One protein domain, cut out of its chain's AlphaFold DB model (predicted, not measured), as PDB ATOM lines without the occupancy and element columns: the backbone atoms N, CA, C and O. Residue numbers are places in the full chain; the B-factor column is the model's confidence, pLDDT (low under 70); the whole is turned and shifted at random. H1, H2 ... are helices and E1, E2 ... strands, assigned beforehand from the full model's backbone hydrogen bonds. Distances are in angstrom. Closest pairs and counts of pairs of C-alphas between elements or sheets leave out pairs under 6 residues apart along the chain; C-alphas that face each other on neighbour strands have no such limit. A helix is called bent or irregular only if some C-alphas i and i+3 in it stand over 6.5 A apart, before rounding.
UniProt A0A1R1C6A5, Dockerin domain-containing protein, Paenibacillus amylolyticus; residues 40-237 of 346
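AT A GLANCE: This is residues 40 to 237 of the 346 residues of the protein "Dockerin domain-containing protein" of Paenibacillus amylolyticus (UniProt A0A1R1C6A5). Two sheets stand face to face as a sandwich, E1 E9 E8 E7 E4 and E2 E3 E6 E5, and a helical head of H1, H2 and H3 sits at one end. In the head H1 and H3 run side by side in opposite ways, while H2 packs on E9 of the larger, twisted sheet; the long hairpin E7 and E8 reaches to the other end. The printed part has 198 residues, with nine named strands and three named helices in the order E1 E2 E3 E4 E5 E6 E7 E8 H1 H2 H3 E9; the larger sheet, in the order E1 E9 E8 E7 E4, is mixed, and the smaller, E2 E3 E6 E5, is antiparallel. The class is mixed, helices and strands, though under half of the residues, 96 of 198, are in named elements. The whole is compact, with a radius of gyration of the C-alphas of 17.8 A and spans of 58 by 39 by 27 A.

IN THESE COORDINATES: Residues 40 to 52 hold no named element; E1 follows at residues 53 to 55, with C-alpha 53 at (141.981, 145.839, 96.052). After residues 56 to 77, again with no named element, come E2, residues 78 to 80, and E3, residues 85 to 88. E4, residues 98 to 106, is 23.1 A long. E5 holds residues 114 to 118 and E6 residues 123 to 128, 16.0 A. E7, residues 132 to 142, measures 31.9 A, and E8, residues 147 to 159, 38.7 A, from C-alpha 147 at (129.915, 163.853, 74.546). H1, residues 171 to 186, is 24.2 A long; it is neither bent nor irregular, but only just: C-alphas 182 and 185 are 6.5 A apart. H2 holds residues 192 to 198, and H3 residues 209 to 219, 15.5 A. E9, residues 229 to 236, runs 23.7 A to C-alpha 236 at (133.942, 153.864, 93.094).

HOW THE PARTS SIT: In the larger sheet the edge strands are E1 and E4. E1 and E9 are parallel, with N 55 and O 234 2.8 A apart. E9 and E8 are antiparallel, with N 154 and O 235 at 2.8 A. E7 and E8 form a hairpin, with N 136 and O 153 at 2.8 A, and E7 is antiparallel to E4, with N 106 and O 135 at 2.8 A. In the smaller sheet E2 and E3 are a hairpin, N 86 and O 79 at 2.8 A; E3 and E6 are antiparallel, N 124 and O 87 at 2.8 A; E5 and E6 are a hairpin, N 125 and O 117 at 2.8 A. The two sheets form a sandwich, two sheets face to face, with best planes 9 degrees apart; the closest C-alphas of E4 and E5 are those of Ala 103 and Tyr 117, 4.8 A. H2 is on the larger sheet at a height over the sheet of 7.2 A, over E9 and along the strands, at 1 degrees to E9 on the local plane; its closest C-alpha pair with E9 is Val 193 and Thr 233, 5.7 A. H1 touches H3 with residues 174 to 178 alone, at a shallow tilt of 4 degrees, opposite ways; the closest C-alphas, of Ala 174 and Pro 211, are 6.0 A apart. H1 and H2 are close but not clearly touching, with the C-alphas of Leu 177 and Met 198 at 6.5 A. Every O i to N i+4 pair is within hydrogen-bond range in H2 and H3, and 10 of 12 in H1.

THE WHOLE: The two C-alphas farthest apart, those of Ala 144 and Ser 219, are 59.6 A from each other. The printed part has no cut. The links E1 to E2 and E8 to H1 are long, with 22 and 11 residues. The mean pLDDT of the printed part is 87.7; residues 40 to 44, 67 to 73, 108 to 111, 184 to 187 and 224 to 226 are under 70.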
ATOM      1  N   GLY A  40     159.492 155.845 107.930       45.19
ATOM      2  CA  GLY A  40     160.080 156.487 106.763       45.19
ATOM      3  C   GLY A  40     161.515 156.941 107.001       45.19
ATOM      4  O   GLY A  40     161.771 157.974 107.613       45.19
ATOM      5  N   ALA A  41     162.469 156.228 106.403       39.84
ATOM      6  CA  ALA A  41     163.594 156.957 105.840       39.84
ATOM      7  C   ALA A  41     163.028 157.789 104.675       39.84
ATOM      8  O   ALA A  41     162.472 157.226 103.730       39.84
ATOM      9  N   ALA A  42     163.108 159.116 104.770       39.56
ATOM     10  CA  ALA A  42     162.786 159.997 103.654       39.56
ATOM     11  C   ALA A  42     163.598 159.572 102.411       39.56
ATOM     12  O   ALA A  42     164.809 159.375 102.517       39.56
ATOM     13  N   GLY A  43     162.941 159.425 101.254       50.34
ATOM     14  CA  GLY A  43     163.609 159.184  99.966       50.34
ATOM     15  C   GLY A  43     163.806 157.724  99.531       50.34
ATOM     16  O   GLY A  43     164.712 157.465  98.744       50.34
ATOM     17  N   SER A  44     162.999 156.771 100.014       57.84
ATOM     18  CA  SER A  44     162.949 155.412  99.439       57.84
ATOM     19  C   SER A  44     161.788 155.273  98.448       57.84
ATOM     20  O   SER A  44     160.697 155.775  98.717       57.84
ATOM     21  N   ASP A  45     162.016 154.599  97.315       73.44
ATOM     22  CA  ASP A  45     160.966 154.284  96.336       73.44
ATOM     23  C   ASP A  45     159.804 153.549  97.028       73.44
ATOM     24  O   ASP A  45     160.032 152.675  97.872       73.44
ATOM     25  N   ILE A  46     158.557 153.897  96.695       86.81
ATOM     26  CA  ILE A  46     157.387 153.124  97.131       86.81
ATOM     27  C   ILE A  46     157.431 151.733  96.499       86.81
ATOM     28  O   ILE A  46     157.755 151.583  95.321       86.81
ATOM     29  N   ILE A  47     157.078 150.727  97.300       91.69
ATOM     30  CA  ILE A  47     156.844 149.355  96.856       91.69
ATOM     31  C   ILE A  47     155.364 149.031  97.063       91.69
ATOM     32  O   ILE A  47     154.863 149.083  98.186       91.69
ATOM     33  N   ILE A  48     154.654 148.672  96.003       94.94
ATOM     34  CA  ILE A  48     153.249 148.270  96.078       94.94
ATOM     35  C   ILE A  48     153.161 146.853  96.654       94.94
ATOM     36  O   ILE A  48     153.712 145.894  96.117       94.94
ATOM     37  N   SER A  49     152.434 146.714  97.758       94.25
ATOM     38  CA  SER A  49     152.121 145.436  98.382       94.25
ATOM     39  C   SER A  49     150.847 144.853  97.798       94.25
ATOM     40  O   SER A  49     149.754 145.385  97.979       94.25
ATOM     41  N   ARG A  50     150.977 143.692  97.162       94.31
ATOM     42  CA  ARG A  50     149.837 142.911  96.672       94.31
ATOM     43  C   ARG A  50     149.114 142.193  97.827       94.31
ATOM     44  O   ARG A  50     149.770 141.907  98.834       94.31
ATOM     45  N   PRO A  51     147.796 141.952  97.723       95.62
ATOM     46  CA  PRO A  51     146.917 142.354  96.619       95.62
ATOM     47  C   PRO A  51     146.594 143.859  96.596       95.62
ATOM     48  O   PRO A  51     146.456 144.502  97.633       95.62
ATOM     49  N   VAL A  52     146.431 144.426  95.404       97.06
ATOM     50  CA  VAL A  52     145.725 145.706  95.233       97.06
ATOM     51  C   VAL A  52     144.235 145.396  95.177       97.06
ATOM     52  O   VAL A  52     143.851 144.474  94.460       97.06
ATOM     53  N   LEU A  53     143.415 146.120  95.939       96.75
ATOM     54  CA  LEU A  53     141.981 145.839  96.052       96.75
ATOM     55  C   LEU A  53     141.129 146.869  95.306       96.75
ATOM     56  O   LEU A  53     141.560 147.999  95.077       96.75
ATOM     57  N   SER A  54     139.903 146.477  94.976       95.94
ATOM     58  CA  SER A  54     138.856 147.331  94.420       95.94
ATOM     59  C   SER A  54     137.565 147.166  95.220       95.94
ATOM     60  O   SER A  54     137.243 146.067  95.679       95.94
ATOM     61  N   GLU A  55     136.825 148.256  95.392       94.88
ATOM     62  CA  GLU A  55     135.560 148.305  96.115       94.88
ATOM     63  C   GLU A  55     134.490 149.007  95.273       94.88
ATOM     64  O   GLU A  55     134.672 150.147  94.854       94.88
ATOM     65  N   TYR A  56     133.366 148.324  95.041       93.06
ATOM     66  CA  TYR A  56     132.192 148.815  94.297       93.06
ATOM     67  C   TYR A  56     132.404 149.207  92.824       93.06
ATOM     68  O   TYR A  56     131.433 149.545  92.162       93.06
ATOM     69  N   ILE A  57     133.611 149.086  92.269       94.38
ATOM     70  CA  ILE A  57     133.854 149.341  90.842       94.38
ATOM     71  C   ILE A  57     133.365 148.139  90.030       94.38
ATOM     72  O   ILE A  57     133.988 147.074  90.038       94.38
ATOM     73  N   HIS A  58     132.240 148.292  89.334       91.25
ATOM     74  CA  HIS A  58     131.533 147.173  88.702       91.25
ATOM     75  C   HIS A  58     132.268 146.552  87.503       91.25
ATOM     76  O   HIS A  58     131.961 145.425  87.113       91.25
ATOM     77  N   TRP A  59     133.190 147.299  86.894       92.62
ATOM     78  CA  TRP A  59     133.933 146.917  85.694       92.62
ATOM     79  C   TRP A  59     135.349 146.397  86.004       92.62
ATOM     80  O   TRP A  59     136.074 146.000  85.091       92.62
ATOM     81  N   LEU A  60     135.750 146.352  87.282       93.56
ATOM     82  CA  LEU A  60     137.100 146.006  87.736       93.56
ATOM     83  C   LEU A  60     137.089 144.790  88.674       93.56
ATOM     84  O   LEU A  60     136.218 144.669  89.534       93.56
ATOM     85  N   ASN A  61     138.083 143.902  88.567       92.94
ATOM     86  CA  ASN A  61     138.257 142.807  89.527       92.94
ATOM     87  C   ASN A  61     138.437 143.342  90.955       92.94
ATOM     88  O   ASN A  61     139.135 144.329  91.178       92.94
ATOM     89  N   GLY A  62     137.881 142.633  91.943       92.25
ATOM     90  CA  GLY A  62     137.989 143.012  93.358       92.25
ATOM     91  C   GLY A  62     139.418 142.958  93.918       92.25
ATOM     92  O   GLY A  62     139.702 143.572  94.948       92.25
ATOM     93  N   SER A  63     140.327 142.233  93.260       93.94
ATOM     94  CA  SER A  63     141.714 142.049  93.690       93.94
ATOM     95  C   SER A  63     142.657 141.822  92.507       93.94
ATOM     96  O   SER A  63     142.288 141.197  91.514       93.94
ATOM     97  N   SER A  64     143.911 142.260  92.641       94.69
ATOM     98  CA  SER A  64     144.998 141.926  91.707       94.69
ATOM     99  C   SER A  64     145.447 140.465  91.759       94.69
ATOM    100  O   SER A  64     146.200 140.028  90.897       94.69
ATOM    101  N   GLU A  65     145.043 139.725  92.791       91.56
ATOM    102  CA  GLU A  65     145.327 138.290  92.947       91.56
ATOM    103  C   GLU A  65     144.099 137.429  92.617       91.56
ATOM    104  O   GLU A  65     144.092 136.230  92.890       91.56
ATOM    105  N   ASP A  66     143.056 138.036  92.047       83.81
ATOM    106  CA  ASP A  66     141.882 137.340  91.535       83.81
ATOM    107  C   ASP A  66     142.014 137.200  90.010       83.81
ATOM    108  O   ASP A  66     141.777 138.172  89.279       83.81
ATOM    109  N   PRO A  67     142.492 136.042  89.516       61.44
ATOM    110  CA  PRO A  67     142.829 135.904  88.112       61.44
ATOM    111  C   PRO A  67     141.598 135.811  87.213       61.44
ATOM    112  O   PRO A  67     141.708 136.242  86.080       61.44
ATOM    113  N   ASP A  68     140.460 135.286  87.680       54.25
ATOM    114  CA  ASP A  68     139.292 135.014  86.834       54.25
ATOM    115  C   ASP A  68     138.076 134.653  87.704       54.25
ATOM    116  O   ASP A  68     137.779 133.476  87.962       54.25
ATOM    117  N   PHE A  69     137.311 135.655  88.140       53.16
ATOM    118  CA  PHE A  69     135.957 135.369  88.598       53.16
ATOM    119  C   PHE A  69     135.143 134.869  87.400       53.16
ATOM    120  O   PHE A  69     135.219 135.430  86.308       53.16
ATOM    121  N   HIS A  70     134.308 133.844  87.599       54.59
ATOM    122  CA  HIS A  70     133.288 133.433  86.622       54.59
ATOM    123  C   HIS A  70     132.155 134.471  86.596       54.59
ATOM    124  O   HIS A  70     130.989 134.164  86.856       54.59
ATOM    125  N   SER A  71     132.515 135.733  86.379       60.31
ATOM    126  CA  SER A  71     131.578 136.824  86.243       60.31
ATOM    127  C   SER A  71     130.847 136.658  84.919       60.31
ATOM    128  O   SER A  71     131.430 136.345  83.883       60.31
ATOM    129  N   ILE A  72     129.538 136.877  84.958       65.69
ATOM    130  CA  ILE A  72     128.688 136.894  83.763       65.69
ATOM    131  C   ILE A  72     129.024 138.130  82.898       65.69
ATOM    132  O   ILE A  72     128.639 138.197  81.734       65.69
ATOM    133  N   ARG A  73     129.758 139.103  83.459       69.31
ATOM    134  CA  ARG A  73     130.207 140.335  82.805       69.31
ATOM    135  C   ARG A  73     131.736 140.365  82.703       69.31
ATOM    136  O   ARG A  73     132.391 139.918  83.646       69.31
ATOM    137  N   PRO A  74     132.309 140.901  81.611       79.12
ATOM    138  CA  PRO A  74     133.753 141.066  81.500       79.12
ATOM    139  C   PRO A  74     134.239 142.081  82.543       79.12
ATOM    140  O   PRO A  74     133.724 143.194  82.611       79.12
ATOM    141  N   LEU A  75     135.209 141.679  83.361       88.75
ATOM    142  CA  LEU A  75     135.875 142.541  84.335       88.75
ATOM    143  C   LEU A  75     137.319 142.771  83.901       88.75
ATOM    144  O   LEU A  75     137.974 141.876  83.360       88.75
ATOM    145  N   SER A  76     137.829 143.970  84.150       92.19
ATOM    146  CA  SER A  76     139.234 144.285  83.935       92.19
ATOM    147  C   SER A  76     140.100 143.725  85.061       92.19
ATOM    148  O   SER A  76     139.804 143.881  86.244       92.19
ATOM    149  N   SER A  77     141.211 143.086  84.699       91.75
ATOM    150  CA  SER A  77     142.207 142.618  85.667       91.75
ATOM    151  C   SER A  77     143.018 143.787  86.228       91.75
ATOM    152  O   SER A  77     143.432 144.662  85.461       91.75
ATOM    153  N   ILE A  78     143.356 143.743  87.517       95.12
ATOM    154  CA  ILE A  78     144.327 144.660  88.122       95.12
ATOM    155  C   ILE A  78     145.723 144.034  88.027       95.12
ATOM    156  O   ILE A  78     146.016 143.054  88.712       95.12
ATOM    157  N   GLN A  79     146.613 144.605  87.217       95.88
ATOM    158  CA  GLN A  79     148.001 144.145  87.103       95.88
ATOM    159  C   GLN A  79     148.902 145.018  87.975       95.88
ATOM    160  O   GLN A  79     149.238 146.142  87.610       95.88
ATOM    161  N   ALA A  80     149.295 144.508  89.140       95.69
ATOM    162  CA  ALA A  80     150.156 145.224  90.076       95.69
ATOM    163  C   ALA A  80     151.607 144.725  89.997       95.69
ATOM    164  O   ALA A  80     151.884 143.539  90.187       95.69
ATOM    165  N   SER A  81     152.541 145.641  89.749       95.12
ATOM    166  CA  SER A  81     153.980 145.446  89.957       95.12
ATOM    167  C   SER A  81     154.420 146.149  91.243       95.12
ATOM    168  O   SER A  81     153.619 146.824  91.879       95.12
ATOM    169  N   ASP A  82     155.700 146.062  91.608       93.62
ATOM    170  CA  ASP A  82     156.229 146.779  92.776       93.62
ATOM    171  C   ASP A  82     156.116 148.310  92.648       93.62
ATOM    172  O   ASP A  82     156.164 148.996  93.661       93.62
ATOM    173  N   LYS A  83     155.986 148.866  91.435       93.50
ATOM    174  CA  LYS A  83     156.012 150.326  91.210       93.50
ATOM    175  C   LYS A  83     154.744 150.895  90.598       93.50
ATOM    176  O   LYS A  83     154.457 152.070  90.794       93.50
ATOM    177  N   THR A  84     154.021 150.092  89.831       96.12
ATOM    178  CA  THR A  84     152.881 150.557  89.041       96.12
ATOM    179  C   THR A  84     151.715 149.593  89.124       96.12
ATOM    180  O   THR A  84     151.903 148.375  89.207       96.12
ATOM    181  N   VAL A  85     150.509 150.147  89.042       98.06
ATOM    182  CA  VAL A  85     149.288 149.396  88.745       98.06
ATOM    183  C   VAL A  85     148.868 149.706  87.312       98.06
ATOM    184  O   VAL A  85     148.855 150.869  86.912       98.06
ATOM    185  N   LEU A  86     148.546 148.662  86.552       97.75
ATOM    186  CA  LEU A  86     148.015 148.741  85.196       97.75
ATOM    187  C   LEU A  86     146.615 148.124  85.163       97.75
ATOM    188  O   LEU A  86     146.426 146.988  85.605       97.75
ATOM    189  N   ILE A  87     145.649 148.857  84.621       97.50
ATOM    190  CA  ILE A  87     144.260 148.409  84.456       97.50
ATOM    191  C   ILE A  87     143.847 148.660  83.007       97.50
ATOM    192  O   ILE A  87     143.997 149.768  82.506       97.50
ATOM    193  N   ASP A  88     143.345 147.634  82.325       95.06
ATOM    194  CA  ASP A  88     142.820 147.773  80.964       95.06
ATOM    195  C   ASP A  88     141.439 148.439  81.005       95.06
ATOM    196  O   ASP A  88     140.526 147.919  81.648       95.06
ATOM    197  N   LEU A  89     141.275 149.585  80.345       96.31
ATOM    198  CA  LEU A  89     140.003 150.309  80.332       96.31
ATOM    199  C   LEU A  89     139.058 149.836  79.225       96.31
ATOM    200  O   LEU A  89     137.935 150.319  79.162       96.31
ATOM    201  N   SER A  90     139.446 148.876  78.382       91.50
ATOM    202  CA  SER A  90     138.647 148.464  77.217       91.50
ATOM    203  C   SER A  90     137.296 147.832  77.577       91.50
ATOM    204  O   SER A  90     136.366 147.899  76.780       91.50
ATOM    205  N   ASN A  91     137.163 147.228  78.766       89.25
ATOM    206  CA  ASN A  91     135.870 146.719  79.249       89.25
ATOM    207  C   ASN A  91     134.955 147.832  79.779       89.25
ATOM    208  O   ASN A  91     133.741 147.658  79.790       89.25
ATOM    209  N   HIS A  92     135.536 148.943  80.232       94.38
ATOM    210  CA  HIS A  92     134.805 150.082  80.782       94.38
ATOM    211  C   HIS A  92     134.442 151.102  79.691       94.38
ATOM    212  O   HIS A  92     133.295 151.524  79.589       94.38
ATOM    213  N   PHE A  93     135.392 151.401  78.799       96.00
ATOM    214  CA  PHE A  93     135.221 152.224  77.602       96.00
ATOM    215  C   PHE A  93     135.561 151.418  76.335       96.00
ATOM    216  O   PHE A  93     136.689 151.485  75.833       96.00
ATOM    217  N   PRO A  94     134.597 150.646  75.799       94.88
ATOM    218  CA  PRO A  94     134.775 149.900  74.558       94.88
ATOM    219  C   PRO A  94     135.101 150.811  73.368       94.88
ATOM    220  O   PRO A  94     134.454 151.837  73.153       94.88
ATOM    221  N   SER A  95     136.085 150.419  72.554       94.62
ATOM    222  CA  SER A  95     136.609 151.244  71.452       94.62
ATOM    223  C   SER A  95     135.639 151.463  70.284       94.62
ATOM    224  O   SER A  95     135.906 152.275  69.404       94.62
ATOM    225  N   ASP A  96     134.555 150.690  70.211       95.44
ATOM    226  CA  ASP A  96     133.480 150.862  69.230       95.44
ATOM    227  C   ASP A  96     132.479 151.958  69.629       95.44
ATOM    228  O   ASP A  96     131.747 152.449  68.768       95.44
ATOM    229  N   GLN A  97     132.473 152.367  70.900       96.62
ATOM    230  CA  GLN A  97     131.577 153.394  71.444       96.62
ATOM    231  C   GLN A  97     132.325 154.636  71.933       96.62
ATOM    232  O   GLN A  97     131.787 155.741  71.857       96.62
ATOM    233  N   PHE A  98     133.565 154.476  72.395       97.69
ATOM    234  CA  PHE A  98     134.345 155.542  73.013       97.69
ATOM    235  C   PHE A  98     135.728 155.709  72.385       97.69
ATOM    236  O   PHE A  98     136.387 154.743  71.997       97.69
ATOM    237  N   ASP A  99     136.192 156.955  72.338       97.12
ATOM    238  CA  ASP A  99     137.553 157.321  71.966       97.12
ATOM    239  C   ASP A  99     138.170 158.321  72.963       97.12
ATOM    240  O   ASP A  99     137.539 158.749  73.930       97.12
ATOM    241  N   THR A 100     139.434 158.692  72.733       96.31
ATOM    242  CA  THR A 100     140.119 159.766  73.478       96.31
ATOM    243  C   THR A 100     140.106 159.555  75.000       96.31
ATOM    244  O   THR A 100     139.896 160.496  75.766       96.31
ATOM    245  N   ILE A 101     140.351 158.321  75.449       97.88
ATOM    246  CA  ILE A 101     140.363 157.989  76.876       97.88
ATOM    247  C   ILE A 101     141.554 158.681  77.553       97.88
ATOM    248  O   ILE A 101     142.694 158.590  77.092       97.88
ATOM    249  N   LYS A 102     141.293 159.394  78.646       97.69
ATOM    250  CA  LYS A 102     142.295 160.118  79.439       97.69
ATOM    251  C   LYS A 102     142.035 159.902  80.918       97.69
ATOM    252  O   LYS A 102     140.897 159.684  81.314       97.69
ATOM    253  N   ALA A 103     143.072 160.041  81.733       97.44
ATOM    254  CA  ALA A 103     142.931 160.066  83.177       97.44
ATOM    255  C   ALA A 103     143.804 161.157  83.786       97.44
ATOM    256  O   ALA A 103     144.854 161.504  83.241       97.44
ATOM    257  N   SER A 104     143.358 161.671  84.922       94.44
ATOM    258  CA  SER A 104     144.106 162.595  85.765       94.44
ATOM    259  C   SER A 104     143.840 162.281  87.228       94.44
ATOM    260  O   SER A 104     142.758 161.812  87.575       94.44
ATOM    261  N   SER A 105     144.807 162.574  88.089       90.50
ATOM    262  CA  SER A 105     144.648 162.517  89.538       90.50
ATOM    263  C   SER A 105     144.521 163.925  90.129       90.50
ATOM    264  O   SER A 105     145.211 164.853  89.704       90.50
ATOM    265  N   TYR A 106     143.638 164.087  91.112       82.00
ATOM    266  CA  TYR A 106     143.457 165.317  91.880       82.00
ATOM    267  C   TYR A 106     143.409 165.008  93.381       82.00
ATOM    268  O   TYR A 106     142.596 164.198  93.833       82.00
ATOM    269  N   ASP A 107     144.277 165.663  94.158       75.69
ATOM    270  CA  ASP A 107     144.226 165.687  95.623       75.69
ATOM    271  C   ASP A 107     143.814 167.093  96.073       75.69
ATOM    272  O   ASP A 107     144.487 168.079  95.774       75.69
ATOM    273  N   ALA A 108     142.718 167.185  96.827       62.53
ATOM    274  CA  ALA A 108     142.221 168.444  97.381       62.53
ATOM    275  C   ALA A 108     143.215 169.119  98.346       62.53
ATOM    276  O   ALA A 108     143.089 170.313  98.618       62.53
ATOM    277  N   ASN A 109     144.198 168.371  98.859       69.88
ATOM    278  CA  ASN A 109     145.247 168.871  99.746       69.88
ATOM    279  C   ASN A 109     146.549 169.239  99.005       69.88
ATOM    280  O   ASN A 109     147.541 169.550  99.664       69.88
ATOM    281  N   ASP A 110     146.541 169.219  97.663       57.09
ATOM    282  CA  ASP A 110     147.648 169.615  96.771       57.09
ATOM    283  C   ASP A 110     148.957 168.824  96.997       57.09
ATOM    284  O   ASP A 110     150.066 169.275  96.693       57.09
ATOM    285  N   GLY A 111     148.844 167.614  97.552       65.75
ATOM    286  CA  GLY A 111     149.931 166.651  97.625       65.75
ATOM    287  C   GLY A 111     150.030 165.867  96.319       65.75
ATOM    288  O   GLY A 111     149.046 165.312  95.836       65.75
ATOM    289  N   ASN A 112     151.227 165.754  95.742       81.31
ATOM    290  CA  ASN A 112     151.458 164.806  94.649       81.31
ATOM    291  C   ASN A 112     151.460 163.370  95.214       81.31
ATOM    292  O   ASN A 112     152.512 162.819  95.546       81.31
ATOM    293  N   VAL A 113     150.267 162.800  95.406       88.69
ATOM    294  CA  VAL A 113     150.058 161.481  96.031       88.69
ATOM    295  C   VAL A 113     150.339 160.346  95.047       88.69
ATOM    296  O   VAL A 113     150.973 159.356  95.419       88.69
ATOM    297  N   ALA A 114     149.920 160.500  93.789       92.19
ATOM    298  CA  ALA A 114     150.168 159.547  92.715       92.19
ATOM    299  C   ALA A 114     150.111 160.220  91.339       92.19
ATOM    300  O   ALA A 114     149.269 161.090  91.098       92.19
ATOM    301  N   GLU A 115     150.951 159.754  90.419       93.38
ATOM    302  CA  GLU A 115     150.829 160.045  88.991       93.38
ATOM    303  C   GLU A 115     149.864 159.055  88.348       93.38
ATOM    304  O   GLU A 115     149.968 157.841  88.556       93.38
ATOM    305  N   VAL A 116     148.931 159.588  87.561       96.31
ATOM    306  CA  VAL A 116     147.917 158.805  86.862       96.31
ATOM    307  C   VAL A 116     147.752 159.315  85.439       96.31
ATOM    308  O   VAL A 116     147.614 160.518  85.222       96.31
ATOM    309  N   TYR A 117     147.769 158.400  84.474       96.94
ATOM    310  CA  TYR A 117     147.524 158.691  83.061       96.94
ATOM    311  C   TYR A 117     147.012 157.445  82.329       96.94
ATOM    312  O   TYR A 117     147.018 156.342  82.874       96.94
ATOM    313  N   VAL A 118     146.576 157.621  81.080       98.19
ATOM    314  CA  VAL A 118     146.202 156.521  80.178       98.19
ATOM    315  C   VAL A 118     147.283 156.368  79.117       98.19
ATOM    316  O   VAL A 118     147.698 157.355  78.504       98.19
ATOM    317  N   ASP A 119     147.788 155.148  78.943       96.69
ATOM    318  CA  ASP A 119     148.813 154.849  77.945       96.69
ATOM    319  C   ASP A 119     148.230 154.722  76.524       96.69
ATOM    320  O   ASP A 119     147.025 154.798  76.289       96.69
ATOM    321  N   VAL A 120     149.106 154.492  75.545       93.06
ATOM    322  CA  VAL A 120     148.720 154.335  74.131       93.06
ATOM    323  C   VAL A 120     147.864 153.093  73.843       93.06
ATOM    324  O   VAL A 120     147.340 152.971  72.740       93.06
ATOM    325  N   ASN A 121     147.743 152.169  74.796       94.12
ATOM    326  CA  ASN A 121     146.963 150.939  74.690       94.12
ATOM    327  C   ASN A 121     145.676 151.006  75.528       94.12
ATOM    328  O   ASN A 121     145.121 149.957  75.849       94.12
ATOM    329  N   ASN A 122     145.220 152.207  75.909       95.19
ATOM    330  CA  ASN A 122     144.054 152.431  76.768       95.19
ATOM    331  C   ASN A 122     144.162 151.769  78.151       95.19
ATOM    332  O   ASN A 122     143.156 151.387  78.752       95.19
ATOM    333  N   LYS A 123     145.380 151.636  78.686       96.94
ATOM    334  CA  LYS A 123     145.587 151.171  80.057       96.94
ATOM    335  C   LYS A 123     145.746 152.354  80.993       96.94
ATOM    336  O   LYS A 123     146.586 153.223  80.763       96.94
ATOM    337  N   LEU A 124     144.978 152.352  82.076       98.31
ATOM    338  CA  LEU A 124     145.202 153.237  83.208       98.31
ATOM    339  C   LEU A 124     146.509 152.830  83.892       98.31
ATOM    340  O   LEU A 124     146.659 151.681  84.318       98.31
ATOM    341  N   VAL A 125     147.437 153.774  83.999       98.25
ATOM    342  CA  VAL A 125     148.716 153.619  84.691       98.25
ATOM    343  C   VAL A 125     148.677 154.447  85.963       98.25
ATOM    344  O   VAL A 125     148.428 155.649  85.909       98.25
ATOM    345  N   VAL A 126     148.945 153.809  87.101       97.81
ATOM    346  CA  VAL A 126     148.978 154.457  88.417       97.81
ATOM    347  C   VAL A 126     150.338 154.230  89.066       97.81
ATOM    348  O   VAL A 126     150.734 153.080  89.285       97.81
ATOM    349  N   THR A 127     151.019 155.319  89.422       95.62
ATOM    350  CA  THR A 127     152.312 155.313  90.121       95.62
ATOM    351  C   THR A 127     152.187 156.074  91.448       95.62
ATOM    352  O   THR A 127     152.124 157.304  91.438       95.62
ATOM    353  N   PRO A 128     152.140 155.388  92.606       93.44
ATOM    354  CA  PRO A 128     152.060 156.043  93.911       93.44
ATOM    355  C   PRO A 128     153.390 156.708  94.309       93.44
ATOM    356  O   PRO A 128     154.463 156.131  94.130       93.44
ATOM    357  N   PHE A 129     153.318 157.886  94.936       89.31
ATOM    358  CA  PHE A 129     154.476 158.629  95.459       89.31
ATOM    359  C   PHE A 129     154.459 158.816  96.976       89.31
ATOM    360  O   PHE A 129     155.519 158.902  97.598       89.31
ATOM    361  N   SER A 130     153.276 158.880  97.589       87.94
ATOM    362  CA  SER A 130     153.129 159.036  99.038       87.94
ATOM    363  C   SER A 130     151.813 158.438  99.548       87.94
ATOM    364  O   SER A 130     150.956 158.040  98.765       87.94
ATOM    365  N   SER A 131     151.670 158.327 100.872       88.12
ATOM    366  CA  SER A 131     150.380 158.000 101.488       88.12
ATOM    367  C   SER A 131     149.396 159.143 101.288       88.12
ATOM    368  O   SER A 131     149.760 160.302 101.480       88.12
ATOM    369  N   GLY A 132     148.142 158.812 101.023       89.94
ATOM    370  CA  GLY A 132     147.084 159.792 100.860       89.94
ATOM    371  C   GLY A 132     145.844 159.175 100.239       89.94
ATOM    372  O   GLY A 132     145.769 157.965 100.011       89.94
ATOM    373  N   VAL A 133     144.869 160.033  99.974       92.19
ATOM    374  CA  VAL A 133     143.684 159.689  99.193       92.19
ATOM    375  C   VAL A 133     143.633 160.658  98.030       92.19
ATOM    376  O   VAL A 133     143.751 161.862  98.235       92.19
ATOM    377  N   VAL A 134     143.482 160.131  96.823       93.69
ATOM    378  CA  VAL A 134     143.424 160.932  95.602       93.69
ATOM    379  C   VAL A 134     142.221 160.504  94.777       93.69
ATOM    380  O   VAL A 134     141.913 159.313  94.710       93.69
ATOM    381  N   THR A 135     141.533 161.462  94.163       95.94
ATOM    382  CA  THR A 135     140.482 161.161  93.188       95.94
ATOM    383  C   THR A 135     141.130 161.012  91.821       95.94
ATOM    384  O   THR A 135     141.864 161.893  91.372       95.94
ATOM    385  N   ILE A 136     140.880 159.889  91.166       97.06
ATOM    386  CA  ILE A 136     141.231 159.642  89.776       97.06
ATOM    387  C   ILE A 136     139.984 159.912  88.950       97.06
ATOM    388  O   ILE A 136     138.962 159.267  89.150       97.06
ATOM    389  N   THR A 137     140.099 160.839  88.012       97.25
ATOM    390  CA  THR A 137     139.055 161.149  87.041       97.25
ATOM    391  C   THR A 137     139.465 160.556  85.706       97.25
ATOM    392  O   THR A 137     140.505 160.931  85.153       97.25
ATOM    393  N   ILE A 138     138.661 159.635  85.192       98.19
ATOM    394  CA  ILE A 138     138.807 159.027  83.875       98.19
ATOM    395  C   ILE A 138     137.757 159.658  82.966       98.19
ATOM    396  O   ILE A 138     136.599 159.798  83.341       98.19
ATOM    397  N   THR A 139     138.161 160.075  81.772       98.12
ATOM    398  CA  THR A 139     137.265 160.672  80.778       98.12
ATOM    399  C   THR A 139     137.379 159.930  79.464       98.12
ATOM    400  O   THR A 139     138.470 159.487  79.100       98.12
ATOM    401  N   ALA A 140     136.273 159.835  78.737       98.31
ATOM    402  CA  ALA A 140     136.233 159.285  77.389       98.31
ATOM    403  C   ALA A 140     135.209 160.050  76.548       98.31
ATOM    404  O   ALA A 140     134.219 160.558  77.069       98.31
ATOM    405  N   ASN A 141     135.426 160.148  75.243       98.25
ATOM    406  CA  ASN A 141     134.471 160.772  74.337       98.25
ATOM    407  C   ASN A 141     133.600 159.702  73.696       98.25
ATOM    408  O   ASN A 141     134.105 158.803  73.029       98.25
ATOM    409  N   HIS A 142     132.289 159.824  73.855       98.12
ATOM    410  CA  HIS A 142     131.348 158.978  73.145       98.12
ATOM    411  C   HIS A 142     131.328 159.340  71.653       98.12
ATOM    412  O   HIS A 142     131.054 160.489  71.298       98.12
ATOM    413  N   ILE A 143     131.591 158.372  70.773       97.75
ATOM    414  CA  ILE A 143     131.855 158.601  69.343       97.75
ATOM    415  C   ILE A 143     130.634 159.202  68.635       97.75
ATOM    416  O   ILE A 143     130.758 160.179  67.893       97.75
ATOM    417  N   ALA A 144     129.439 158.649  68.867       96.44
ATOM    418  CA  ALA A 144     128.240 159.058  68.132       96.44
ATOM    419  C   ALA A 144     127.721 160.440  68.558       96.44
ATOM    420  O   ALA A 144     127.276 161.219  67.716       96.44
ATOM    421  N   SER A 145     127.793 160.764  69.854       95.56
ATOM    422  CA  SER A 145     127.280 162.035  70.388       95.56
ATOM    423  C   SER A 145     128.350 163.091  70.652       95.56
ATOM    424  O   SER A 145     128.001 164.211  71.024       95.56
ATOM    425  N   GLN A 146     129.634 162.748  70.503       95.88
ATOM    426  CA  GLN A 146     130.789 163.604  70.815       95.88
ATOM    427  C   GLN A 146     130.745 164.170  72.244       95.88
ATOM    428  O   GLN A 146     131.251 165.254  72.528       95.88
ATOM    429  N   THR A 147     130.082 163.453  73.150       96.19
ATOM    430  CA  THR A 147     129.915 163.853  74.546       96.19
ATOM    431  C   THR A 147     131.039 163.241  75.359       96.19
ATOM    432  O   THR A 147     131.238 162.030  75.304       96.19
ATOM    433  N   THR A 148     131.765 164.058  76.116       97.62
ATOM    434  CA  THR A 148     132.724 163.547  77.095       97.62
ATOM    435  C   THR A 148     131.963 163.007  78.301       97.62
ATOM    436  O   THR A 148     131.195 163.743  78.921       97.62
ATOM    437  N   VAL A 149     132.178 161.732  78.605       98.00
ATOM    438  CA  VAL A 149     131.731 161.076  79.834       98.00
ATOM    439  C   VAL A 149     132.884 161.013  80.829       98.00
ATOM    440  O   VAL A 149     134.053 161.046  80.432       98.00
ATOM    441  N   THR A 150     132.542 160.908  82.107       97.62
ATOM    442  CA  THR A 150     133.488 160.917  83.223       97.62
ATOM    443  C   THR A 150     133.143 159.802  84.205       97.62
ATOM    444  O   THR A 150     131.962 159.624  84.489       97.62
ATOM    445  N   ASP A 151     134.172 159.120  84.711       97.62
ATOM    446  CA  ASP A 151     134.144 158.181  85.843       97.62
ATOM    447  C   ASP A 151     135.167 158.656  86.894       97.62
ATOM    448  O   ASP A 151     136.317 158.970  86.557       97.62
ATOM    449  N   ASN A 152     134.760 158.758  88.152       96.94
ATOM    450  CA  ASN A 152     135.573 159.163  89.283       96.94
ATOM    451  C   ASN A 152     135.755 157.996  90.258       96.94
ATOM    452  O   ASN A 152     134.819 157.499  90.871       96.94
ATOM    453  N   ILE A 153     137.009 157.636  90.525       97.25
ATOM    454  CA  ILE A 153     137.353 156.623  91.528       97.25
ATOM    455  C   ILE A 153     138.301 157.211  92.571       97.25
ATOM    456  O   ILE A 153     139.209 157.981  92.263       97.25
ATOM    457  N   GLN A 154     138.136 156.833  93.833       96.81
ATOM    458  CA  GLN A 154     139.093 157.145  94.888       96.81
ATOM    459  C   GLN A 154     140.187 156.089  94.952       96.81
ATOM    460  O   GLN A 154     139.911 154.892  95.015       96.81
ATOM    461  N   LEU A 155     141.435 156.537  95.025       97.06
ATOM    462  CA  LEU A 155     142.583 155.700  95.331       97.06
ATOM    463  C   LEU A 155     143.068 155.998  96.751       97.06
ATOM    464  O   LEU A 155     143.553 157.091  97.047       97.06
ATOM    465  N   PHE A 156     142.971 154.993  97.616       95.62
ATOM    466  CA  PHE A 156     143.519 155.001  98.966       95.62
ATOM    467  C   PHE A 156     144.918 154.396  98.951       95.62
ATOM    468  O   PHE A 156     145.091 153.246  98.545       95.62
ATOM    469  N   ILE A 157     145.904 155.156  99.424       93.75
ATOM    470  CA  ILE A 157     147.309 154.750  99.493       93.75
ATOM    471  C   ILE A 157     147.749 154.848 100.949       93.75
ATOM    472  O   ILE A 157     147.925 155.943 101.487       93.75
ATOM    473  N   SER A 158     147.945 153.706 101.597       91.56
ATOM    474  CA  SER A 158     148.328 153.650 103.012       91.56
ATOM    475  C   SER A 158     149.601 152.842 103.187       91.56
ATOM    476  O   SER A 158     149.860 151.884 102.456       91.56
ATOM    477  N   LYS A 159     150.424 153.221 104.163       90.19
ATOM    478  CA  LYS A 159     151.644 152.471 104.455       90.19
ATOM    479  C   LYS A 159     151.280 151.109 105.044       90.19
ATOM    480  O   LYS A 159     150.409 151.016 105.905       90.19
ATOM    481  N   GLN A 160     151.955 150.043 104.621       91.31
ATOM    482  CA  GLN A 160     151.720 148.728 105.215       91.31
ATOM    483  C   GLN A 160     152.125 148.749 106.697       91.31
ATOM    484  O   GLN A 160     153.275 149.047 107.032       91.31
ATOM    485  N   GLY A 161     151.178 148.415 107.574       88.81
ATOM    486  CA  GLY A 161     151.342 148.488 109.028       88.81
ATOM    487  C   GLY A 161     150.751 149.737 109.684       88.81
ATOM    488  O   GLY A 161     150.641 149.747 110.904       88.81
ATOM    489  N   ASP A 162     150.360 150.751 108.908       89.94
ATOM    490  CA  ASP A 162     149.670 151.954 109.393       89.94
ATOM    491  C   ASP A 162     148.155 151.694 109.388       89.94
ATOM    492  O   ASP A 162     147.425 152.005 108.443       89.94
ATOM    493  N   VAL A 163     147.701 150.993 110.424       91.88
ATOM    494  CA  VAL A 163     146.326 150.502 110.558       91.88
ATOM    495  C   VAL A 163     145.374 151.649 110.876       91.88
ATOM    496  O   VAL A 163     144.224 151.647 110.426       91.88
ATOM    497  N   ASN A 164     145.825 152.612 111.683       90.31
ATOM    498  CA  ASN A 164     145.008 153.752 112.091       90.31
ATOM    499  C   ASN A 164     145.077 154.933 111.099       90.31
ATOM    500  O   ASN A 164     144.311 155.885 111.265       90.31
ATOM    501  N   ASN A 165     145.920 154.829 110.065       88.69
ATOM    502  CA  ASN A 165     146.124 155.818 109.010       88.69
ATOM    503  C   ASN A 165     146.612 157.174 109.555       88.69
ATOM    504  O   ASN A 165     146.140 158.230 109.120       88.69
ATOM    505  N   ASP A 166     147.526 157.148 110.529       86.88
ATOM    506  CA  ASP A 166     148.149 158.341 111.125       86.88
ATOM    507  C   ASP A 166     149.502 158.715 110.487       86.88
ATOM    508  O   ASP A 166     150.159 159.680 110.902       86.88
ATOM    509  N   GLY A 167     149.908 157.977 109.450       81.50
ATOM    510  CA  GLY A 167     151.163 158.147 108.725       81.50
ATOM    511  C   GLY A 167     152.354 157.471 109.405       81.50
ATOM    512  O   GLY A 167     153.485 157.588 108.917       81.50
ATOM    513  N   LYS A 168     152.153 156.783 110.533       81.88
ATOM    514  CA  LYS A 168     153.211 156.123 111.301       81.88
ATOM    515  C   LYS A 168     152.840 154.670 111.550       81.88
ATOM    516  O   LYS A 168     151.705 154.336 111.803       81.88
ATOM    517  N   VAL A 169     153.856 153.810 111.564       84.62
ATOM    518  CA  VAL A 169     153.714 152.401 111.956       84.62
ATOM    519  C   VAL A 169     154.291 152.252 113.354       84.62
ATOM    520  O   VAL A 169     155.506 152.356 113.533       84.62
ATOM    521  N   ASN A 170     153.440 152.084 114.359       82.12
ATOM    522  CA  ASN A 170     153.826 152.052 115.765       82.12
ATOM    523  C   ASN A 170     152.838 151.248 116.641       82.12
ATOM    524  O   ASN A 170     151.971 150.517 116.172       82.12
ATOM    525  N   SER A 171     152.981 151.339 117.966       82.75
ATOM    526  CA  SER A 171     152.114 150.622 118.912       82.75
ATOM    527  C   SER A 171     150.636 151.037 118.857       82.75
ATOM    528  O   SER A 171     149.777 150.266 119.288       82.75
ATOM    529  N   ALA A 172     150.327 152.238 118.360       87.81
ATOM    530  CA  ALA A 172     148.960 152.708 118.157       87.81
ATOM    531  C   ALA A 172     148.229 151.870 117.099       87.81
ATOM    532  O   ALA A 172     147.060 151.546 117.302       87.81
ATOM    533  N   ASP A 173     148.927 151.424 116.054       89.25
ATOM    534  CA  ASP A 173     148.390 150.522 115.029       89.25
ATOM    535  C   ASP A 173     148.057 149.154 115.601       89.25
ATOM    536  O   ASP A 173     146.973 148.621 115.375       89.25
ATOM    537  N   ALA A 174     148.948 148.615 116.436       87.38
ATOM    538  CA  ALA A 174     148.704 147.352 117.124       87.38
ATOM    539  C   ALA A 174     147.474 147.444 118.042       87.38
ATOM    540  O   ALA A 174     146.658 146.520 118.099       87.38
ATOM    541  N   ALA A 175     147.309 148.570 118.744       89.06
ATOM    542  CA  ALA A 175     146.136 148.820 119.573       89.06
ATOM    543  C   ALA A 175     144.857 148.973 118.735       89.06
ATOM    544  O   ALA A 175     143.815 148.426 119.112       89.06
ATOM    545  N   ALA A 176     144.929 149.676 117.600       90.25
ATOM    546  CA  ALA A 176     143.817 149.838 116.670       90.25
ATOM    547  C   ALA A 176     143.381 148.485 116.100       90.25
ATOM    548  O   ALA A 176     142.206 148.134 116.210       90.25
ATOM    549  N   LEU A 177     144.314 147.685 115.588       90.06
ATOM    550  CA  LEU A 177     144.049 146.354 115.049       90.06
ATOM    551  C   LEU A 177     143.435 145.426 116.105       90.06
ATOM    552  O   LEU A 177     142.401 144.803 115.878       90.06
ATOM    553  N   LEU A 178     143.998 145.398 117.317       89.06
ATOM    554  CA  LEU A 178     143.472 144.584 118.414       89.06
ATOM    555  C   LEU A 178     142.062 145.015 118.843       89.06
ATOM    556  O   LEU A 178     141.239 144.171 119.212       89.06
ATOM    557  N   LYS A 179     141.772 146.320 118.820       87.75
ATOM    558  CA  LYS A 179     140.426 146.846 119.077       87.75
ATOM    559  C   LYS A 179     139.443 146.357 118.012       87.75
ATOM    560  O   LYS A 179     138.351 145.931 118.383       87.75
ATOM    561  N   HIS A 180     139.831 146.368 116.737       84.94
ATOM    562  CA  HIS A 180     139.005 145.842 115.645       84.94
ATOM    563  C   HIS A 180     138.732 144.345 115.829       84.94
ATOM    564  O   HIS A 180     137.568 143.965 115.930       84.94
ATOM    565  N   LEU A 181     139.773 143.533 116.042       86.75
ATOM    566  CA  LEU A 181     139.651 142.080 116.229       86.75
ATOM    567  C   LEU A 181     138.792 141.673 117.438       86.75
ATOM    568  O   LEU A 181     138.176 140.610 117.460       86.75
ATOM    569  N   ARG A 182     138.740 142.506 118.483       84.06
ATOM    570  CA  ARG A 182     137.853 142.284 119.640       84.06
ATOM    571  C   ARG A 182     136.401 142.657 119.343       84.06
ATOM    572  O   ARG A 182     135.497 142.048 119.914       84.06
ATOM    573  N   ASN A 183     136.185 143.643 118.477       75.50
ATOM    574  CA  ASN A 183     134.863 144.120 118.081       75.50
ATOM    575  C   ASN A 183     134.218 143.264 116.975       75.50
ATOM    576  O   ASN A 183     132.998 143.322 116.832       75.50
ATOM    577  N   GLU A 184     134.986 142.427 116.266       64.25
ATOM    578  CA  GLU A 184     134.532 141.364 115.335       64.25
ATOM    579  C   GLU A 184     133.397 140.485 115.892       64.25
ATOM    580  O   GLU A 184     132.577 139.945 115.148       64.25
ATOM    581  N   LEU A 185     133.279 140.381 117.224       55.28
ATOM    582  CA  LEU A 185     132.151 139.723 117.893       55.28
ATOM    583  C   LEU A 185     130.777 140.307 117.484       55.28
ATOM    584  O   LEU A 185     129.761 139.641 117.684       55.28
ATOM    585  N   ASN A 186     130.745 141.498 116.869       59.53
ATOM    586  CA  ASN A 186     129.544 142.205 116.418       59.53
ATOM    587  C   ASN A 186     129.187 142.023 114.921       59.53
ATOM    588  O   ASN A 186     128.262 142.688 114.461       59.53
ATOM    589  N   ARG A 187     129.838 141.113 114.172       62.50
ATOM    590  CA  ARG A 187     129.438 140.695 112.799       62.50
ATOM    591  C   ARG A 187     129.195 141.843 111.795       62.50
ATOM    592  O   ARG A 187     128.210 141.817 111.059       62.50
ATOM    593  N   ARG A 188     130.071 142.847 111.748       77.00
ATOM    594  CA  ARG A 188     130.069 143.837 110.656       77.00
ATOM    595  C   ARG A 188     131.026 143.374 109.552       77.00
ATOM    596  O   ARG A 188     132.116 142.914 109.865       77.00
ATOM    597  N   SER A 189     130.625 143.529 108.291       78.50
ATOM    598  CA  SER A 189     131.525 143.386 107.139       78.50
ATOM    599  C   SER A 189     132.434 144.611 107.014       78.50
ATOM    600  O   SER A 189     131.975 145.744 107.189       78.50
ATOM    601  N   TYR A 190     133.709 144.383 106.719       84.31
ATOM    602  CA  TYR A 190     134.694 145.440 106.494       84.31
ATOM    603  C   TYR A 190     134.659 145.929 105.051       84.31
ATOM    604  O   TYR A 190     134.379 145.147 104.141       84.31
ATOM    605  N   SER A 191     134.963 147.210 104.848       91.62
ATOM    606  CA  SER A 191     135.252 147.725 103.509       91.62
ATOM    607  C   SER A 191     136.582 147.163 102.997       91.62
ATOM    608  O   SER A 191     137.442 146.772 103.794       91.62
ATOM    609  N   ALA A 192     136.806 147.153 101.683       93.62
ATOM    610  CA  ALA A 192     138.085 146.700 101.137       93.62
ATOM    611  C   ALA A 192     139.226 147.622 101.595       93.62
ATOM    612  O   ALA A 192     140.339 147.164 101.839       93.62
ATOM    613  N   VAL A 193     138.948 148.918 101.778       93.81
ATOM    614  CA  VAL A 193     139.905 149.887 102.340       93.81
ATOM    615  C   VAL A 193     140.302 149.516 103.775       93.81
ATOM    616  O   VAL A 193     141.484 149.547 104.122       93.81
ATOM    617  N   GLU A 194     139.328 149.159 104.618       92.56
ATOM    618  CA  GLU A 194     139.570 148.702 105.991       92.56
ATOM    619  C   GLU A 194     140.370 147.391 105.987       92.56
ATOM    620  O   GLU A 194     141.396 147.301 106.665       92.56
ATOM    621  N   MET A 195     139.947 146.405 105.190       91.94
ATOM    622  CA  MET A 195     140.616 145.105 105.088       91.94
ATOM    623  C   MET A 195     142.074 145.240 104.654       91.94
ATOM    624  O   MET A 195     142.956 144.704 105.316       91.94
ATOM    625  N   ASN A 196     142.346 146.006 103.594       94.38
ATOM    626  CA  ASN A 196     143.690 146.114 103.023       94.38
ATOM    627  C   ASN A 196     144.708 146.717 104.004       94.38
ATOM    628  O   ASN A 196     145.879 146.345 103.979       94.38
ATOM    629  N   ARG A 197     144.271 147.647 104.869       93.19
ATOM    630  CA  ARG A 197     145.120 148.239 105.917       93.19
ATOM    631  C   ARG A 197     145.347 147.309 107.103       93.19
ATOM    632  O   ARG A 197     146.374 147.431 107.764       93.19
ATOM    633  N   MET A 198     144.382 146.448 107.414       93.25
ATOM    634  CA  MET A 198     144.427 145.572 108.586       93.25
ATOM    635  C   MET A 198     145.078 144.213 108.309       93.25
ATOM    636  O   MET A 198     145.647 143.637 109.234       93.25
ATOM    637  N   ASP A 199     145.030 143.729 107.067       93.88
ATOM    638  CA  ASP A 199     145.757 142.540 106.616       93.88
ATOM    639  C   ASP A 199     147.243 142.889 106.428       93.88
ATOM    640  O   ASP A 199     147.717 143.293 105.356       93.88
ATOM    641  N   ILE A 200     147.983 142.800 107.534       92.94
ATOM    642  CA  ILE A 200     149.401 143.153 107.604       92.94
ATOM    643  C   ILE A 200     150.251 142.060 106.982       92.94
ATOM    644  O   ILE A 200     151.296 142.356 106.391       92.94
ATOM    645  N   ASN A 201     149.840 140.807 107.141       92.56
ATOM    646  CA  ASN A 201     150.618 139.662 106.702       92.56
ATOM    647  C   ASN A 201     150.379 139.314 105.211       92.56
ATOM    648  O   ASN A 201     151.234 138.655 104.612       92.56
ATOM    649  N   ARG A 202     149.323 139.879 104.603       93.06
ATOM    650  CA  ARG A 202     148.913 139.751 103.194       93.06
ATOM    651  C   ARG A 202     148.369 138.365 102.836       93.06
ATOM    652  O   ARG A 202     148.589 137.907 101.713       93.06
ATOM    653  N   ASP A 203     147.700 137.692 103.769       92.00
ATOM    654  CA  ASP A 203     147.065 136.382 103.544       92.00
ATOM    655  C   ASP A 203     145.596 136.481 103.095       92.00
ATOM    656  O   ASP A 203     144.997 135.459 102.756       92.00
ATOM    657  N   GLY A 204     145.040 137.693 103.019       88.94
ATOM    658  CA  GLY A 204     143.661 137.950 102.614       88.94
ATOM    659  C   GLY A 204     142.647 137.882 103.758       88.94
ATOM    660  O   GLY A 204     141.461 138.124 103.518       88.94
ATOM    661  N   GLU A 205     143.074 137.593 104.990       88.56
ATOM    662  CA  GLU A 205     142.212 137.549 106.168       88.56
ATOM    663  C   GLU A 205     142.692 138.544 107.229       88.56
ATOM    664  O   GLU A 205     143.849 138.560 107.624       88.56
ATOM    665  N   VAL A 206     141.776 139.351 107.770       89.75
ATOM    666  CA  VAL A 206     142.080 140.167 108.953       89.75
ATOM    667  C   VAL A 206     141.900 139.293 110.188       89.75
ATOM    668  O   VAL A 206     140.778 139.055 110.642       89.75
ATOM    669  N   PHE A 207     142.997 138.774 110.735       90.25
ATOM    670  CA  PHE A 207     142.942 137.799 111.819       90.25
ATOM    671  C   PHE A 207     144.024 137.998 112.889       90.25
ATOM    672  O   PHE A 207     144.795 138.955 112.920       90.25
ATOM    673  N   TRP A 208     144.068 137.081 113.857       87.69
ATOM    674  CA  TRP A 208     145.017 137.120 114.974       87.69
ATOM    675  C   TRP A 208     146.486 136.932 114.557       87.69
ATOM    676  O   TRP A 208     147.372 137.132 115.392       87.69
ATOM    677  N   SER A 209     146.752 136.563 113.302       90.44
ATOM    678  CA  SER A 209     148.081 136.547 112.679       90.44
ATOM    679  C   SER A 209     148.617 137.958 112.404       90.44
ATOM    680  O   SER A 209     149.821 138.179 112.547       90.44
ATOM    681  N   ASP A 210     147.763 138.941 112.112       92.81
ATOM    682  CA  ASP A 210     148.199 140.292 111.729       92.81
ATOM    683  C   ASP A 210     148.852 141.097 112.853       92.81
ATOM    684  O   ASP A 210     149.905 141.694 112.614       92.81
ATOM    685  N   PRO A 211     148.351 141.082 114.107       89.88
ATOM    686  CA  PRO A 211     149.058 141.717 115.215       89.88
ATOM    687  C   PRO A 211     150.458 141.135 115.433       89.88
ATOM    688  O   PRO A 211     151.372 141.861 115.830       89.88
ATOM    689  N   GLN A 212     150.637 139.832 115.181       88.31
ATOM    690  CA  GLN A 212     151.946 139.191 115.259       88.31
ATOM    691  C   GLN A 212     152.849 139.675 114.119       88.31
ATOM    692  O   GLN A 212     153.973 140.092 114.393       88.31
ATOM    693  N   ALA A 213     152.359 139.688 112.878       90.00
ATOM    694  CA  ALA A 213     153.113 140.177 111.724       90.00
ATOM    695  C   ALA A 213     153.526 141.650 111.878       90.00
ATOM    696  O   ALA A 213     154.667 142.014 111.579       90.00
ATOM    697  N   LEU A 214     152.634 142.483 112.420       88.00
ATOM    698  CA  LEU A 214     152.909 143.881 112.735       88.00
ATOM    699  C   LEU A 214     154.037 144.011 113.766       88.00
ATOM    700  O   LEU A 214     154.995 144.752 113.544       88.00
ATOM    701  N   LEU A 215     153.953 143.267 114.874       84.38
ATOM    702  CA  LEU A 215     154.964 143.290 115.933       84.38
ATOM    703  C   LEU A 215     156.324 142.788 115.435       84.38
ATOM    704  O   LEU A 215     157.347 143.421 115.699       84.38
ATOM    705  N   GLU A 216     156.343 141.670 114.710       85.50
ATOM    706  CA  GLU A 216     157.561 141.099 114.135       85.50
ATOM    707  C   GLU A 216     158.210 142.089 113.168       85.50
ATOM    708  O   GLU A 216     159.384 142.426 113.338       85.50
ATOM    709  N   GLY A 217     157.442 142.632 112.219       81.38
ATOM    710  CA  GLY A 217     157.934 143.596 111.239       81.38
ATOM    711  C   GLY A 217     158.417 144.909 111.859       81.38
ATOM    712  O   GLY A 217     159.434 145.446 111.409       81.38
ATOM    713  N   TYR A 218     157.749 145.397 112.908       76.12
ATOM    714  CA  TYR A 218     158.170 146.581 113.660       76.12
ATOM    715  C   TYR A 218     159.468 146.330 114.442       76.12
ATOM    716  O   TYR A 218     160.396 147.135 114.381       76.12
ATOM    717  N   SER A 219     159.578 145.186 115.129       77.19
ATOM    718  CA  SER A 219     160.714 144.865 116.011       77.19
ATOM    719  C   SER A 219     162.071 144.813 115.299       77.19
ATOM    720  O   SER A 219     163.100 145.108 115.904       77.19
ATOM    721  N   VAL A 220     162.076 144.486 114.002       76.75
ATOM    722  CA  VAL A 220     163.284 144.453 113.158       76.75
ATOM    723  C   VAL A 220     163.428 145.689 112.256       76.75
ATOM    724  O   VAL A 220     164.279 145.703 111.360       76.75
ATOM    725  N   ALA A 221     162.607 146.725 112.477       70.38
ATOM    726  CA  ALA A 221     162.526 147.946 111.669       70.38
ATOM    727  C   ALA A 221     162.302 147.680 110.165       70.38
ATOM    728  O   ALA A 221     162.797 148.421 109.310       70.38
ATOM    729  N   LYS A 222     161.585 146.599 109.839       77.69
ATOM    730  CA  LYS A 222     161.204 146.249 108.469       77.69
ATOM    731  C   LYS A 222     159.969 147.053 108.071       77.69
ATOM    732  O   LYS A 222     160.085 147.933 107.229       77.69
ATOM    733  N   LEU A 223     158.830 146.823 108.726       76.25
ATOM    734  CA  LEU A 223     157.590 147.564 108.462       76.25
ATOM    735  C   LEU A 223     157.727 149.028 108.885       76.25
ATOM    736  O   LEU A 223     158.277 149.331 109.943       76.25
ATOM    737  N   GLY A 224     157.236 149.939 108.048       63.81
ATOM    738  CA  GLY A 224     157.245 151.370 108.331       63.81
ATOM    739  C   GLY A 224     158.598 152.062 108.166       63.81
ATOM    740  O   GLY A 224     158.593 153.272 107.974       63.81
ATOM    741  N   ALA A 225     159.731 151.352 108.178       69.19
ATOM    742  CA  ALA A 225     161.074 151.937 108.115       69.19
ATOM    743  C   ALA A 225     161.882 151.472 106.889       69.19
ATOM    744  O   ALA A 225     161.890 152.187 105.891       69.19
ATOM    745  N   LYS A 226     162.573 150.321 106.955       69.94
ATOM    746  CA  LYS A 226     163.420 149.825 105.848       69.94
ATOM    747  C   LYS A 226     162.609 149.377 104.632       69.94
ATOM    748  O   LYS A 226     163.045 149.602 103.509       69.94
ATOM    749  N   ASP A 227     161.453 148.758 104.859       71.38
ATOM    750  CA  ASP A 227     160.517 148.399 103.800       71.38
ATOM    751  C   ASP A 227     159.534 149.558 103.611       71.38
ATOM    752  O   ASP A 227     158.730 149.870 104.495       71.38
ATOM    753  N   ASN A 228     159.573 150.180 102.434       82.19
ATOM    754  CA  ASN A 228     158.671 151.267 102.066       82.19
ATOM    755  C   ASN A 228     157.449 150.743 101.303       82.19
ATOM    756  O   ASN A 228     157.166 151.142 100.175       82.19
ATOM    757  N   ARG A 229     156.768 149.770 101.912       89.94
ATOM    758  CA  ARG A 229     155.624 149.085 101.315       89.94
ATOM    759  C   ARG A 229     154.313 149.823 101.552       89.94
ATOM    760  O   ARG A 229     154.066 150.290 102.665       89.94
ATOM    761  N   TYR A 230     153.464 149.854 100.533       93.00
ATOM    762  CA  TYR A 230     152.164 150.517 100.551       93.00
ATOM    763  C   TYR A 230     151.069 149.600 100.036       93.00
ATOM    764  O   TYR A 230     151.273 148.833  99.100       93.00
ATOM    765  N   VAL A 231     149.899 149.701 100.647       95.38
ATOM    766  CA  VAL A 231     148.686 149.009 100.225       95.38
ATOM    767  C   VAL A 231     147.799 149.999  99.478       95.38
ATOM    768  O   VAL A 231     147.663 151.152  99.895       95.38
ATOM    769  N   LEU A 232     147.252 149.557  98.347       97.44
ATOM    770  CA  LEU A 232     146.429 150.372  97.458       97.44
ATOM    771  C   LEU A 232     145.027 149.772  97.365       97.44
ATOM    772  O   LEU A 232     144.888 148.571  97.111       97.44
ATOM    773  N   THR A 233     144.009 150.612  97.528       98.00
ATOM    774  CA  THR A 233     142.608 150.240  97.300       98.00
ATOM    775  C   THR A 233     141.924 151.282  96.426       98.00
ATOM    776  O   THR A 233     141.948 152.466  96.762       98.00
ATOM    777  N   PHE A 234     141.291 150.840  95.344       98.00
ATOM    778  CA  PHE A 234     140.392 151.660  94.536       98.00
ATOM    779  C   PHE A 234     138.962 151.559  95.064       98.00
ATOM    780  O   PHE A 234     138.550 150.496  95.530       98.00
ATOM    781  N   LYS A 235     138.203 152.646  94.987       97.19
ATOM    782  CA  LYS A 235     136.793 152.683  95.370       97.19
ATOM    783  C   LYS A 235     136.004 153.561  94.405       97.19
ATOM    784  O   LYS A 235     136.437 154.680  94.149       97.19
ATOM    785  N   GLN A 236     134.858 153.078  93.931       96.19
ATOM    786  CA  GLN A 236     133.942 153.864  93.094       96.19
ATOM    787  C   GLN A 236     133.432 155.105  93.849       96.19
ATOM    788  O   GLN A 236     133.116 155.005  95.045       96.19
ATOM    789  N   LEU A 237     133.383 156.261  93.182       95.12
ATOM    790  CA  LEU A 237     132.547 157.388  93.607       95.12
ATOM    791  C   LEU A 237     131.249 157.363  92.813       95.12
ATOM    792  O   LEU A 237     131.254 156.944  91.668       95.12
TER     793      LEU A 237